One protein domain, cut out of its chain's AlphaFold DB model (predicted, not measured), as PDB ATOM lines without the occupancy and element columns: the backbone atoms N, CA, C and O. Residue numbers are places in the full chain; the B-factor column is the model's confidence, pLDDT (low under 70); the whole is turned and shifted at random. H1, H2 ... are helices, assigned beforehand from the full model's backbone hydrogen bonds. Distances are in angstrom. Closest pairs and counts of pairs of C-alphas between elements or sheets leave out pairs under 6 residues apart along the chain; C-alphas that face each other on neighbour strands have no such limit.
ATOM      1  N   LEU A 219     142.156 177.450 134.499       78.56
ATOM      2  CA  LEU A 219     141.971 177.962 135.858       78.56
ATOM      3  C   LEU A 219     140.990 179.139 135.942       78.56
ATOM      4  O   LEU A 219     140.276 179.246 136.941       78.56
ATOM      5  N   GLU A 220     140.906 179.990 134.916       81.06
ATOM      6  CA  GLU A 220     139.898 181.061 134.863       81.06
ATOM      7  C   GLU A 220     138.502 180.464 134.663       81.06
ATOM      8  O   GLU A 220     137.582 180.810 135.400       81.06
ATOM      9  N   ALA A 221     138.361 179.465 133.784       83.12
ATOM     10  CA  ALA A 221     137.104 178.729 133.623       83.12
ATOM     11  C   ALA A 221     136.659 178.045 134.933       83.12
ATOM     12  O   ALA A 221     135.487 178.107 135.311       83.12
ATOM     13  N   ARG A 222     137.601 177.448 135.680       86.50
ATOM     14  CA  ARG A 222     137.325 176.864 137.008       86.50
ATOM     15  C   ARG A 222     136.916 177.919 138.025       86.50
ATOM     16  O   ARG A 222     136.004 177.673 138.803       86.50
ATOM     17  N   THR A 223     137.557 179.083 138.014       88.38
ATOM     18  CA  THR A 223     137.218 180.200 138.907       88.38
ATOM     19  C   THR A 223     135.829 180.754 138.593       88.38
ATOM     20  O   THR A 223     135.049 180.978 139.515       88.38
ATOM     21  N   ALA A 224     135.485 180.906 137.313       88.12
ATOM     22  CA  ALA A 224     134.185 181.398 136.861       88.12
ATOM     23  C   ALA A 224     133.016 180.472 137.240       88.12
ATOM     24  O   ALA A 224     131.889 180.943 137.386       88.12
ATOM     25  N   ALA A 225     133.273 179.176 137.448       89.00
ATOM     26  CA  ALA A 225     132.254 178.240 137.917       89.00
ATOM     27  C   ALA A 225     131.795 178.530 139.361       89.00
ATOM     28  O   ALA A 225     130.652 178.214 139.714       89.00
ATOM     29  N   PHE A 226     132.650 179.146 140.192       90.94
ATOM     30  CA  PHE A 226     132.314 179.479 141.577       90.94
ATOM     31  C   PHE A 226     131.265 180.597 141.660       90.94
ATOM     32  O   PHE A 226     131.246 181.500 140.820       90.94
ATOM     33  N   PRO A 227     130.426 180.597 142.715       91.44
ATOM     34  CA  PRO A 227     129.559 181.728 143.038       91.44
ATOM     35  C   PRO A 227     130.328 183.058 143.087       91.44
ATOM     36  O   PRO A 227     131.457 183.087 143.577       91.44
ATOM     37  N   GLU A 228     129.715 184.150 142.617       89.06
ATOM     38  CA  GLU A 228     130.346 185.478 142.478       89.06
ATOM     39  C   GLU A 228     130.998 185.975 143.782       89.06
ATOM     40  O   GLU A 228     132.109 186.503 143.766       89.06
ATOM     41  N   ASP A 229     130.372 185.698 144.932       89.25
ATOM     42  CA  ASP A 229     130.895 186.029 146.265       89.25
ATOM     43  C   ASP A 229     132.225 185.326 146.594       89.25
ATOM     44  O   ASP A 229     132.987 185.789 147.444       89.25
ATOM     45  N   CYS A 230     132.523 184.213 145.922       90.94
ATOM     46  CA  CYS A 230     133.688 183.373 146.174       90.94
ATOM     47  C   CYS A 230     134.823 183.576 145.154       90.94
ATOM     48  O   CYS A 230     135.980 183.340 145.505       90.94
ATOM     49  N   GLN A 231     134.528 184.028 143.930       92.06
ATOM     50  CA  GLN A 231     135.490 184.075 142.813       92.06
ATOM     51  C   GLN A 231     136.756 184.875 143.140       92.06
ATOM     52  O   GLN A 231     137.870 184.403 142.915       92.06
ATOM     53  N   THR A 232     136.611 186.060 143.739       91.50
ATOM     54  CA  THR A 232     137.757 186.893 144.149       91.50
ATOM     55  C   THR A 232     138.660 186.162 145.137       91.50
ATOM     56  O   THR A 232     139.881 186.203 145.018       91.50
ATOM     57  N   THR A 233     138.069 185.435 146.087       91.19
ATOM     58  CA  THR A 233     138.838 184.666 147.072       91.19
ATOM     59  C   THR A 233     139.546 183.486 146.415       91.19
ATOM     60  O   THR A 233     140.691 183.216 146.753       91.19
ATOM     61  N   VAL A 234     138.910 182.808 145.454       92.19
ATOM     62  CA  VAL A 234     139.536 181.720 144.686       92.19
ATOM     63  C   VAL A 234     140.789 182.210 143.953       92.19
ATOM     64  O   VAL A 234     141.834 181.569 144.064       92.19
ATOM     65  N   ARG A 235     140.723 183.375 143.290       92.81
ATOM     66  CA  ARG A 235     141.897 183.982 142.636       92.81
ATOM     67  C   ARG A 235     143.022 184.256 143.631       92.81
ATOM     68  O   ARG A 235     144.160 183.873 143.383       92.81
ATOM     69  N   LEU A 236     142.694 184.831 144.790       92.06
ATOM     70  CA  LEU A 236     143.673 185.097 145.849       92.06
ATOM     71  C   LEU A 236     144.283 183.814 146.431       92.06
ATOM     72  O   LEU A 236     145.462 183.802 146.768       92.06
ATOM     73  N   MET A 237     143.514 182.729 146.543       91.75
ATOM     74  CA  MET A 237     144.025 181.434 147.011       91.75
ATOM     75  C   MET A 237     145.045 180.847 146.036       91.75
ATOM     76  O   MET A 237     146.092 180.354 146.463       91.75
ATOM     77  N   LEU A 238     144.768 180.948 144.737       90.38
ATOM     78  CA  LEU A 238     145.690 180.525 143.691       90.38
ATOM     79  C   LEU A 238     146.953 181.402 143.672       90.38
ATOM     80  O   LEU A 238     148.058 180.868 143.687       90.38
ATOM     81  N   GLU A 239     146.801 182.729 143.704       90.88
ATOM     82  CA  GLU A 239     147.913 183.694 143.653       90.88
ATOM     83  C   GLU A 239     148.829 183.603 144.883       90.88
ATOM     84  O   GLU A 239     150.053 183.571 144.761       90.88
ATOM     85  N   LEU A 240     148.251 183.577 146.087       90.25
ATOM     86  CA  LEU A 240     149.012 183.704 147.331       90.25
ATOM     87  C   LEU A 240     149.519 182.360 147.858       90.25
ATOM     88  O   LEU A 240     150.613 182.305 148.423       90.25
ATOM     89  N   PHE A 241     148.733 181.292 147.696       87.81
ATOM     90  CA  PHE A 241     149.000 179.984 148.306       87.81
ATOM     91  C   PHE A 241     149.233 178.867 147.281       87.81
ATOM     92  O   PHE A 241     149.523 177.744 147.683       87.81
ATOM     93  N   GLY A 242     149.117 179.139 145.974       87.12
ATOM     94  CA  GLY A 242     149.252 178.110 144.935       87.12
ATOM     95  C   GLY A 242     148.145 177.053 144.982       87.12
ATOM     96  O   GLY A 242     148.326 175.937 144.499       87.12
ATOM     97  N   LEU A 243     147.007 177.374 145.603       88.25
ATOM     98  CA  LEU A 243     145.894 176.448 145.770       88.25
ATOM     99  C   LEU A 243     145.054 176.372 144.498       88.25
ATOM    100  O   LEU A 243     144.362 177.325 144.140       88.25
ATOM    101  N   HIS A 244     145.057 175.208 143.856       87.19
ATOM    102  CA  HIS A 244     144.240 174.973 142.672       87.19
ATOM    103  C   HIS A 244     142.775 174.681 143.055       87.19
ATOM    104  O   HIS A 244     142.523 173.728 143.799       87.19
ATOM    105  N   PRO A 245     141.798 175.458 142.548       89.69
ATOM    106  CA  PRO A 245     140.386 175.252 142.866       89.69
ATOM    107  C   PRO A 245     139.863 173.953 142.247       89.69
ATOM    108  O   PRO A 245     140.189 173.702 141.095       89.69
ATOM    109  N   PRO A 246     139.040 173.132 142.923       87.75
ATOM    110  CA  PRO A 246     138.483 171.892 142.367       87.75
ATOM    111  C   PRO A 246     137.575 172.140 141.152       87.75
ATOM    112  O   PRO A 246     137.114 173.256 140.919       87.75
ATOM    113  N   GLU A 247     137.334 171.094 140.362       86.12
ATOM    114  CA  GLU A 247     136.397 171.151 139.235       86.12
ATOM    115  C   GLU A 247     134.947 171.229 139.727       86.12
ATOM    116  O   GLU A 247     134.599 170.683 140.778       86.12
ATOM    117  N   SER A 248     134.096 171.927 138.970       84.56
ATOM    118  CA  SER A 248     132.667 171.988 139.274       84.56
ATOM    119  C   SER A 248     132.024 170.619 139.027       84.56
ATOM    120  O   SER A 248     132.235 170.047 137.957       84.56
ATOM    121  N   PRO A 249     131.206 170.098 139.960       84.69
ATOM    122  CA  PRO A 249     130.535 168.811 139.793       84.69
ATOM    123  C   PRO A 249     129.550 168.842 138.617       84.69
ATOM    124  O   PRO A 249     128.916 169.872 138.354       84.69
ATOM    125  N   ALA A 250     129.368 167.704 137.942       78.69
ATOM    126  CA  ALA A 250     128.365 167.579 136.890       78.69
ATOM    127  C   ALA A 250     126.937 167.600 137.470       78.69
ATOM    128  O   ALA A 250     126.700 167.359 138.659       78.69
ATOM    129  N   ARG A 251     125.944 167.887 136.618       71.38
ATOM    130  CA  ARG A 251     124.534 168.001 137.022       71.38
ATOM    131  C   ARG A 251     124.026 166.671 137.606       71.38
ATOM    132  O   ARG A 251     123.695 165.759 136.861       71.38
ATOM    133  N   GLY A 252     123.929 166.590 138.935       71.06
ATOM    134  CA  GLY A 252     123.455 165.406 139.672       71.06
ATOM    135  C   GLY A 252     124.509 164.724 140.553       71.06
ATOM    136  O   GLY A 252     124.167 163.812 141.306       71.06
ATOM    137  N   GLU A 253     125.765 165.172 140.514       73.38
ATOM    138  CA  GLU A 253     126.837 164.639 141.357       73.38
ATOM    139  C   GLU A 253     126.897 165.322 142.731       73.38
ATOM    140  O   GLU A 253     126.512 166.480 142.918       73.38
ATOM    141  N   LYS A 254     127.390 164.592 143.737       67.44
ATOM    142  CA  LYS A 254     127.613 165.148 145.077       67.44
ATOM    143  C   LYS A 254     128.797 166.111 145.015       67.44
ATOM    144  O   LYS A 254     129.895 165.696 144.674       67.44
ATOM    145  N   GLY A 255     128.596 167.364 145.422       74.50
ATOM    146  CA  GLY A 255     129.574 168.444 145.231       74.50
ATOM    147  C   GLY A 255     130.932 168.334 145.941       74.50
ATOM    148  O   GLY A 255     131.733 169.239 145.763       74.50
ATOM    149  N   GLY A 256     131.207 167.283 146.723       85.56
ATOM    150  CA  GLY A 256     132.547 166.938 147.235       85.56
ATOM    151  C   GLY A 256     133.425 168.115 147.687       85.56
ATOM    152  O   GLY A 256     132.993 168.965 148.473       85.56
ATOM    153  N   ASP A 257     134.651 168.159 147.159       84.12
ATOM    154  CA  ASP A 257     135.661 169.184 147.458       84.12
ATOM    155  C   ASP A 257     135.253 170.583 146.983       84.12
ATOM    156  O   ASP A 257     135.595 171.581 147.618       84.12
ATOM    157  N   TYR A 258     134.462 170.672 145.913       89.06
ATOM    158  CA  TYR A 258     133.936 171.931 145.391       89.06
ATOM    159  C   TYR A 258     132.972 172.606 146.377       89.06
ATOM    160  O   TYR A 258     133.100 173.791 146.693       89.06
ATOM    161  N   ALA A 259     132.049 171.833 146.953       88.19
ATOM    162  CA  ALA A 259     131.147 172.315 147.994       88.19
ATOM    163  C   ALA A 259     131.903 172.684 149.283       88.19
ATOM    164  O   ALA A 259     131.539 173.657 149.953       88.19
ATOM    165  N   LEU A 260     132.960 171.935 149.619       90.88
ATOM    166  CA  LEU A 260     133.828 172.244 150.755       90.88
ATOM    167  C   LEU A 260     134.567 173.573 150.552       90.88
ATOM    168  O   LEU A 260     134.556 174.408 151.452       90.88
ATOM    169  N   TRP A 261     135.116 173.816 149.358       93.50
ATOM    170  CA  TRP A 261     135.756 175.085 149.006       93.50
ATOM    171  C   TRP A 261     134.814 176.278 149.167       93.50
ATOM    172  O   TRP A 261     135.183 177.266 149.801       93.50
ATOM    173  N   ILE A 262     133.579 176.182 148.663       91.75
ATOM    174  CA  ILE A 262     132.579 177.252 148.812       91.75
ATOM    175  C   ILE A 262     132.292 177.524 150.293       91.75
ATOM    176  O   ILE A 262     132.255 178.678 150.727       91.75
ATOM    177  N   LYS A 263     132.089 176.466 151.085       93.69
ATOM    178  CA  LYS A 263     131.840 176.589 152.525       93.69
ATOM    179  C   LYS A 263     133.013 177.269 153.233       93.69
ATOM    180  O   LYS A 263     132.803 178.190 154.019       93.69
ATOM    181  N   ASP A 264     134.228 176.834 152.939       94.25
ATOM    182  CA  ASP A 264     135.433 177.336 153.585       94.25
ATOM    183  C   ASP A 264     135.725 178.794 153.222       94.25
ATOM    184  O   ASP A 264     136.063 179.589 154.098       94.25
ATOM    185  N   ILE A 265     135.537 179.178 151.959       94.38
ATOM    186  CA  ILE A 265     135.674 180.572 151.514       94.38
ATOM    187  C   ILE A 265     134.674 181.468 152.248       94.38
ATOM    188  O   ILE A 265     135.043 182.530 152.754       94.38
ATOM    189  N   ARG A 266     133.419 181.028 152.378       94.88
ATOM    190  CA  ARG A 266     132.391 181.773 153.120       94.88
ATOM    191  C   ARG A 266     132.723 181.910 154.600       94.88
ATOM    192  O   ARG A 266     132.466 182.962 155.185       94.88
ATOM    193  N   ASP A 267     133.332 180.890 155.189       93.62
ATOM    194  CA  ASP A 267     133.841 180.945 156.555       93.62
ATOM    195  C   ASP A 267     134.973 181.974 156.706       93.62
ATOM    196  O   ASP A 267     134.977 182.725 157.682       93.62
ATOM    197  N   LEU A 268     135.901 182.066 155.748       93.31
ATOM    198  CA  LEU A 268     136.956 183.089 155.754       93.31
ATOM    199  C   LEU A 268     136.386 184.502 155.574       93.31
ATOM    200  O   LEU A 268     136.760 185.411 156.311       93.31
ATOM    201  N   LEU A 269     135.428 184.680 154.658       92.81
ATOM    202  CA  LEU A 269     134.702 185.941 154.471       92.81
ATOM    203  C   LEU A 269     133.944 186.361 155.734       92.81
ATOM    204  O   LEU A 269     133.817 187.550 156.025       92.81
ATOM    205  N   LYS A 270     133.402 185.399 156.487       93.62
ATOM    206  CA  LYS A 270     132.754 185.668 157.772       93.62
ATOM    207  C   LYS A 270     133.770 186.158 158.805       93.62
ATOM    208  O   LYS A 270     133.528 187.186 159.423       93.62
ATOM    209  N   VAL A 271     134.910 185.476 158.936       92.25
ATOM    210  CA  VAL A 271     135.987 185.887 159.853       92.25
ATOM    211  C   VAL A 271     136.499 187.284 159.501       92.25
ATOM    212  O   VAL A 271     136.611 188.122 160.383       92.25
ATOM    213  N   ALA A 272     136.762 187.577 158.228       91.81
ATOM    214  CA  ALA A 272     137.218 188.904 157.815       91.81
ATOM    215  C   ALA A 272     136.218 190.012 158.204       91.81
ATOM    216  O   ALA A 272     136.619 191.046 158.738       91.81
ATOM    217  N   ARG A 273     134.911 189.754 158.036       92.25
ATOM    218  CA  ARG A 273     133.837 190.668 158.460       92.25
ATOM    219  C   ARG A 273     133.753 190.853 159.975       92.25
ATOM    220  O   ARG A 273     133.488 191.960 160.420       92.25
ATOM    221  N   GLU A 274     133.981 189.803 160.764       92.38
ATOM    222  CA  GLU A 274     133.960 189.884 162.235       92.38
ATOM    223  C   GLU A 274     135.027 190.839 162.797       92.38
ATOM    224  O   GLU A 274     134.818 191.430 163.853       92.38
ATOM    225  N   TYR A 275     136.143 191.013 162.085       90.25
ATOM    226  CA  TYR A 275     137.250 191.892 162.479       90.25
ATOM    227  C   TYR A 275     137.306 193.201 161.677       90.25
ATOM    228  O   TYR A 275     138.311 193.903 161.755       90.25
ATOM    229  N   ASP A 276     136.259 193.513 160.903       90.56
ATOM    230  CA  ASP A 276     136.176 194.696 160.033       90.56
ATOM    231  C   ASP A 276     137.416 194.881 159.131       90.56
ATOM    232  O   ASP A 276     137.955 195.973 158.955       90.56
ATOM    233  N   ALA A 277     137.922 193.770 158.585       88.38
ATOM    234  CA  ALA A 277     139.132 193.749 157.773       88.38
ATOM    235  C   ALA A 277     138.826 193.306 156.333       88.38
ATOM    236  O   ALA A 277     138.119 192.314 156.129       88.38
ATOM    237  N   PRO A 278     139.396 193.968 155.305       90.44
ATOM    238  CA  PRO A 278     139.270 193.497 153.932       90.44
ATOM    239  C   PRO A 278     139.987 192.150 153.773       90.44
ATOM    240  O   PRO A 278     141.153 192.004 154.154       90.44
ATOM    241  N   LEU A 279     139.292 191.163 153.191       89.88
ATOM    242  CA  LEU A 279     139.786 189.785 153.093       89.88
ATOM    243  C   LEU A 279     141.115 189.685 152.326       89.88
ATOM    244  O   LEU A 279     141.976 188.918 152.741       89.88
ATOM    245  N   ASP A 280     141.310 190.474 151.264       90.25
ATOM    246  CA  ASP A 280     142.571 190.512 150.505       90.25
ATOM    247  C   ASP A 280     143.771 190.826 151.412       90.25
ATOM    248  O   ASP A 280     144.714 190.035 151.502       90.25
ATOM    249  N   LYS A 281     143.691 191.916 152.184       89.56
ATOM    250  CA  LYS A 281     144.747 192.301 153.130       89.56
ATOM    251  C   LYS A 281     144.979 191.213 154.176       89.56
ATOM    252  O   LYS A 281     146.122 190.896 154.499       89.56
ATOM    253  N   ALA A 282     143.903 190.622 154.689       90.62
ATOM    254  CA  ALA A 282     143.980 189.568 155.691       90.62
ATOM    255  C   ALA A 282     144.661 188.294 155.143       90.62
ATOM    256  O   ALA A 282     145.491 187.689 155.828       90.62
ATOM    257  N   LEU A 283     144.369 187.909 153.897       92.06
ATOM    258  CA  LEU A 283     144.990 186.766 153.226       92.06
ATOM    259  C   LEU A 283     146.455 187.023 152.871       92.06
ATOM    260  O   LEU A 283     147.272 186.129 153.079       92.06
ATOM    261  N   ARG A 284     146.816 188.229 152.414       91.94
ATOM    262  CA  ARG A 284     148.216 188.606 152.148       91.94
ATOM    263  C   ARG A 284     149.070 188.524 153.413       91.94
ATOM    264  O   ARG A 284     150.093 187.848 153.407       91.94
ATOM    265  N   LEU A 285     148.590 189.086 154.523       88.81
ATOM    266  CA  LEU A 285     149.264 188.978 155.826       88.81
ATOM    267  C   LEU A 285     149.369 187.520 156.302       88.81
ATOM    268  O   LEU A 285     150.385 187.096 156.856       88.81
ATOM    269  N   THR A 286     148.327 186.722 156.062       90.44
ATOM    270  CA  THR A 286     148.349 185.288 156.383       90.44
ATOM    271  C   THR A 286     149.364 184.536 155.519       90.44
ATOM    272  O   THR A 286     150.046 183.651 156.030       90.44
ATOM    273  N   CYS A 287     149.506 184.902 154.245       90.19
ATOM    274  CA  CYS A 287     150.493 184.342 153.325       90.19
ATOM    275  C   CYS A 287     151.926 184.692 153.746       90.19
ATOM    276  O   CYS A 287     152.774 183.806 153.790       90.19
ATOM    277  N   GLU A 288     152.201 185.940 154.131       88.69
ATOM    278  CA  GLU A 288     153.513 186.350 154.655       88.69
ATOM    279  C   GLU A 288     153.912 185.515 155.876       88.69
ATOM    280  O   GLU A 288     155.005 184.945 155.930       88.69
ATOM    281  N   ARG A 289     152.983 185.354 156.825       86.94
ATOM    282  CA  ARG A 289     153.196 184.504 157.999       86.94
ATOM    283  C   ARG A 289     153.392 183.039 157.611       86.94
ATOM    284  O   ARG A 289     154.294 182.390 158.135       86.94
ATOM    285  N   TRP A 290     152.597 182.522 156.680       89.25
ATOM    286  CA  TRP A 290     152.729 181.156 156.175       89.25
ATOM    287  C   TRP A 290     154.075 180.916 155.475       89.25
ATOM    288  O   TRP A 290     154.697 179.889 155.707       89.25
ATOM    289  N   ARG A 291     154.601 181.877 154.708       86.69
ATOM    290  CA  ARG A 291     155.940 181.773 154.098       86.69
ATOM    291  C   ARG A 291     157.051 181.691 155.145       86.69
ATOM    292  O   ARG A 291     158.042 181.006 154.920       86.69
ATOM    293  N   SER A 292     156.880 182.356 156.291       83.38
ATOM    294  CA  SER A 292     157.824 182.262 157.415       83.38
ATOM    295  C   SER A 292     157.706 180.953 158.210       83.38
ATOM    296  O   SER A 292     158.687 180.494 158.789       83.38
ATOM    297  N   GLN A 293     156.517 180.341 158.238       79.94
ATOM    298  CA  GLN A 293     156.221 179.092 158.946       79.94
ATOM    299  C   GLN A 293     155.250 178.238 158.114       79.94
ATOM    300  O   GLN A 293     154.036 178.270 158.360       79.94
ATOM    301  N   PRO A 294     155.756 177.498 157.112       82.25
ATOM    302  CA  PRO A 294     154.898 176.778 156.189       82.25
ATOM    303  C   PRO A 294     154.228 175.599 156.889       82.25
ATOM    304  O   PRO A 294     154.857 174.805 157.588       82.25
ATOM    305  N   PHE A 295     152.929 175.476 156.664       81.88
ATOM    306  CA  PHE A 295     152.132 174.305 157.010       81.88
ATOM    307  C   PHE A 295     151.327 173.873 155.787       81.88
ATOM    308  O   PHE A 295     151.155 174.652 154.851       81.88
ATOM    309  N   ASP A 296     150.851 172.634 155.783       82.75
ATOM    310  CA  ASP A 296     150.077 172.118 154.658       82.75
ATOM    311  C   ASP A 296     148.739 172.861 154.529       82.75
ATOM    312  O   ASP A 296     147.930 172.887 155.464       82.75
ATOM    313  N   VAL A 297     148.521 173.486 153.373       84.38
ATOM    314  CA  VAL A 297     147.273 174.163 153.026       84.38
ATOM    315  C   VAL A 297     146.655 173.362 151.891       84.38
ATOM    316  O   VAL A 297     146.996 173.562 150.735       84.38
ATOM    317  N   ALA A 298     145.767 172.427 152.225       79.62
ATOM    318  CA  ALA A 298     145.097 171.579 151.234       79.62
ATOM    319  C   ALA A 298     143.793 172.198 150.692       79.62
ATOM    320  O   ALA A 298     143.333 171.862 149.606       79.62
ATOM    321  N   HIS A 299     143.168 173.094 151.460       86.31
ATOM    322  CA  HIS A 299     141.919 173.772 151.115       86.31
ATOM    323  C   HIS A 299     141.814 175.105 151.886       86.31
ATOM    324  O   HIS A 299     142.491 175.267 152.909       86.31
ATOM    325  N   PRO A 300     140.957 176.059 151.463       88.81
ATOM    326  CA  PRO A 300     140.861 177.383 152.086       88.81
ATOM    327  C   PRO A 300     140.606 177.338 153.602       88.81
ATOM    328  O   PRO A 300     141.135 178.153 154.359       88.81
ATOM    329  N   GLY A 301     139.855 176.343 154.082       87.31
ATOM    330  CA  GLY A 301     139.525 176.183 155.499       87.31
ATOM    331  C   GLY A 301     140.738 175.955 156.403       87.31
ATOM    332  O   GLY A 301     140.687 176.310 157.584       87.31
ATOM    333  N   ALA A 302     141.852 175.443 155.866       89.62
ATOM    334  CA  ALA A 302     143.100 175.276 156.612       89.62
ATOM    335  C   ALA A 302     143.671 176.620 157.108       89.62
ATOM    336  O   ALA A 302     144.298 176.677 158.167       89.62
ATOM    337  N   LEU A 303     143.389 177.721 156.402       91.62
ATOM    338  CA  LEU A 303     143.872 179.060 156.751       91.62
ATOM    339  C   LEU A 303     143.049 179.742 157.846       91.62
ATOM    340  O   LEU A 303     143.517 180.710 158.442       91.62
ATOM    341  N   LYS A 304     141.845 179.242 158.153       92.12
ATOM    342  CA  LYS A 304     140.883 179.920 159.035       92.12
ATOM    343  C   LYS A 304     141.481 180.284 160.393       92.12
ATOM    344  O   LYS A 304     141.363 181.421 160.828       92.12
ATOM    345  N   LYS A 305     142.163 179.340 161.048       89.69
ATOM    346  CA  LYS A 305     142.762 179.567 162.376       89.69
ATOM    347  C   LYS A 305     143.880 180.608 162.333       89.69
ATOM    348  O   LYS A 305     143.926 181.483 163.197       89.69
ATOM    349  N   SER A 306     144.756 180.516 161.335       90.06
ATOM    350  CA  SER A 306     145.875 181.442 161.149       90.06
ATOM    351  C   SER A 306     145.371 182.854 160.854       90.06
ATOM    352  O   SER A 306     145.823 183.803 161.492       90.06
ATOM    353  N   LEU A 307     144.366 182.973 159.981       91.44
ATOM    354  CA  LEU A 307     143.690 184.227 159.655       91.44
ATOM    355  C   LEU A 307     143.042 184.855 160.899       91.44
ATOM    356  O   LEU A 307     143.303 186.016 161.205       91.44
ATOM    357  N   THR A 308     142.249 184.089 161.660       92.75
ATOM    358  CA  THR A 308     141.604 184.579 162.892       92.75
ATOM    359  C   THR A 308     142.633 185.036 163.925       92.75
ATOM    360  O   THR A 308     142.482 186.107 164.506       92.75
ATOM    361  N   SER A 309     143.697 184.256 164.146       91.62
ATOM    362  CA  SER A 309     144.760 184.625 165.089       91.62
ATOM    363  C   SER A 309     145.456 185.922 164.686       91.62
ATOM    364  O   SER A 309     145.763 186.734 165.557       91.62
ATOM    365  N   LEU A 310     145.714 186.112 163.393       90.44
ATOM    366  CA  LEU A 310     146.385 187.300 162.885       90.44
ATOM    367  C   LEU A 310     145.500 188.539 163.029       90.44
ATOM    368  O   LEU A 310     145.953 189.557 163.543       90.44
ATOM    369  N   LEU A 311     144.230 188.446 162.636       90.88
ATOM    370  CA  LEU A 311     143.290 189.561 162.755       90.88
ATOM    371  C   LEU A 311     143.053 189.968 164.214       90.88
ATOM    372  O   LEU A 311     142.983 191.160 164.505       90.88
ATOM    373  N   ALA A 312     143.028 189.007 165.141       90.00
ATOM    374  CA  ALA A 312     142.983 189.299 166.571       90.00
ATOM    375  C   ALA A 312     144.233 190.051 167.059       90.00
ATOM    376  O   ALA A 312     144.121 191.001 167.827       90.00
ATOM    377  N   GLN A 313     145.430 189.677 166.600       88.31
ATOM    378  CA  GLN A 313     146.664 190.384 166.967       88.31
ATOM    379  C   GLN A 313     146.688 191.816 166.418       88.31
ATOM    380  O   GLN A 313     147.022 192.754 167.140       88.31
ATOM    381  N   VAL A 314     146.298 191.995 165.155       85.69
ATOM    382  CA  VAL A 314     146.262 193.316 164.511       85.69
ATOM    383  C   VAL A 314     145.230 194.229 165.179       85.69
ATOM    384  O   VAL A 314     145.520 195.402 165.402       85.69
ATOM    385  N   SER A 315     144.060 193.706 165.561       84.44
ATOM    386  CA  SER A 315     143.033 194.502 166.244       84.44
ATOM    387  C   SER A 315     143.450 194.937 167.652       84.44
ATOM    388  O   SER A 315     143.099 196.036 168.081       84.44
ATOM    389  N   HIS A 316     144.249 194.128 168.359       74.44
ATOM    390  CA  HIS A 316     144.838 194.518 169.640       74.44
ATOM    391  C   HIS A 316     145.856 195.662 169.502       74.44
ATOM    392  O   HIS A 316     145.857 196.563 170.338       74.44
TER     393      HIS A 316
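AT A GLANCE: This is residues 219 to 316 of the 357 residues of the protein "Phage_rep_O domain-containing protein" of Chloroflexi bacterium (UniProt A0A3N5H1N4). Two long helices, H3 and H5, run side by side the same way; H2 and H4 cross them nearly at right angles, and H1 folds back along H2, giving a row H1, H2, H4. The long link from H2 to H3 swings out to one end of the length, and His 316 lies at the other. The printed part has 98 residues with five named helices, H1 to H5, and no named strand, an all helix class. It is compact, radius of gyration of the C-alphas 13.5 A, yet elongated, 47 by 25 by 20 A.

HOW THE PARTS SIT: H1, residues 219 to 225, and H2, residues 228 to 241, form a helical hairpin at a shallow tilt of 25 degrees, C-alphas 223 and 231 being closest at 5.8 A. H3, residues 256 to 274, touches H2 about perpendicular, at 87 degrees, with residues 262 to 266 alone; C-alphas 230 and 265 are closest, 6.3 A. H4, residues 279 to 292, touches H2 at a shallow tilt of 21 degrees, the same way, closest at C-alphas 240 and 287, 6.2 A. H5, residues 300 to 316, touches H3 at a shallow tilt of 6 degrees, the same way, closest at C-alphas 264 and 301, 4.7 A. H4 touches H5 about perpendicular, at 81 degrees, with residues 282 to 286 alone; C-alphas 286 and 307 are closest, 5.8 A. H1 is apart from H3, H4 and H5. Helix packing is part aligned, part crossed. Each O i to N i+4 pair is within hydrogen-bond range in H1, H3 and H4, against 8 of 10 in H2 and 10 of 13 in H5.

IN THESE COORDINATES: H1 begins at C-alpha 219 (141.971, 177.962, 135.858). H3 is 27.5 A long and H5 24.9 A, ending at C-alpha 316 (144.838, 194.518, 169.640). H5 has a kink of 31 degrees near residue 307.

THE WHOLE: C-alphas 252 and 316 are farthest apart, 46.9 A. The printed part has no cut; residues 242 to 255 form its long link. Residue 254 alone has pLDDT under 70.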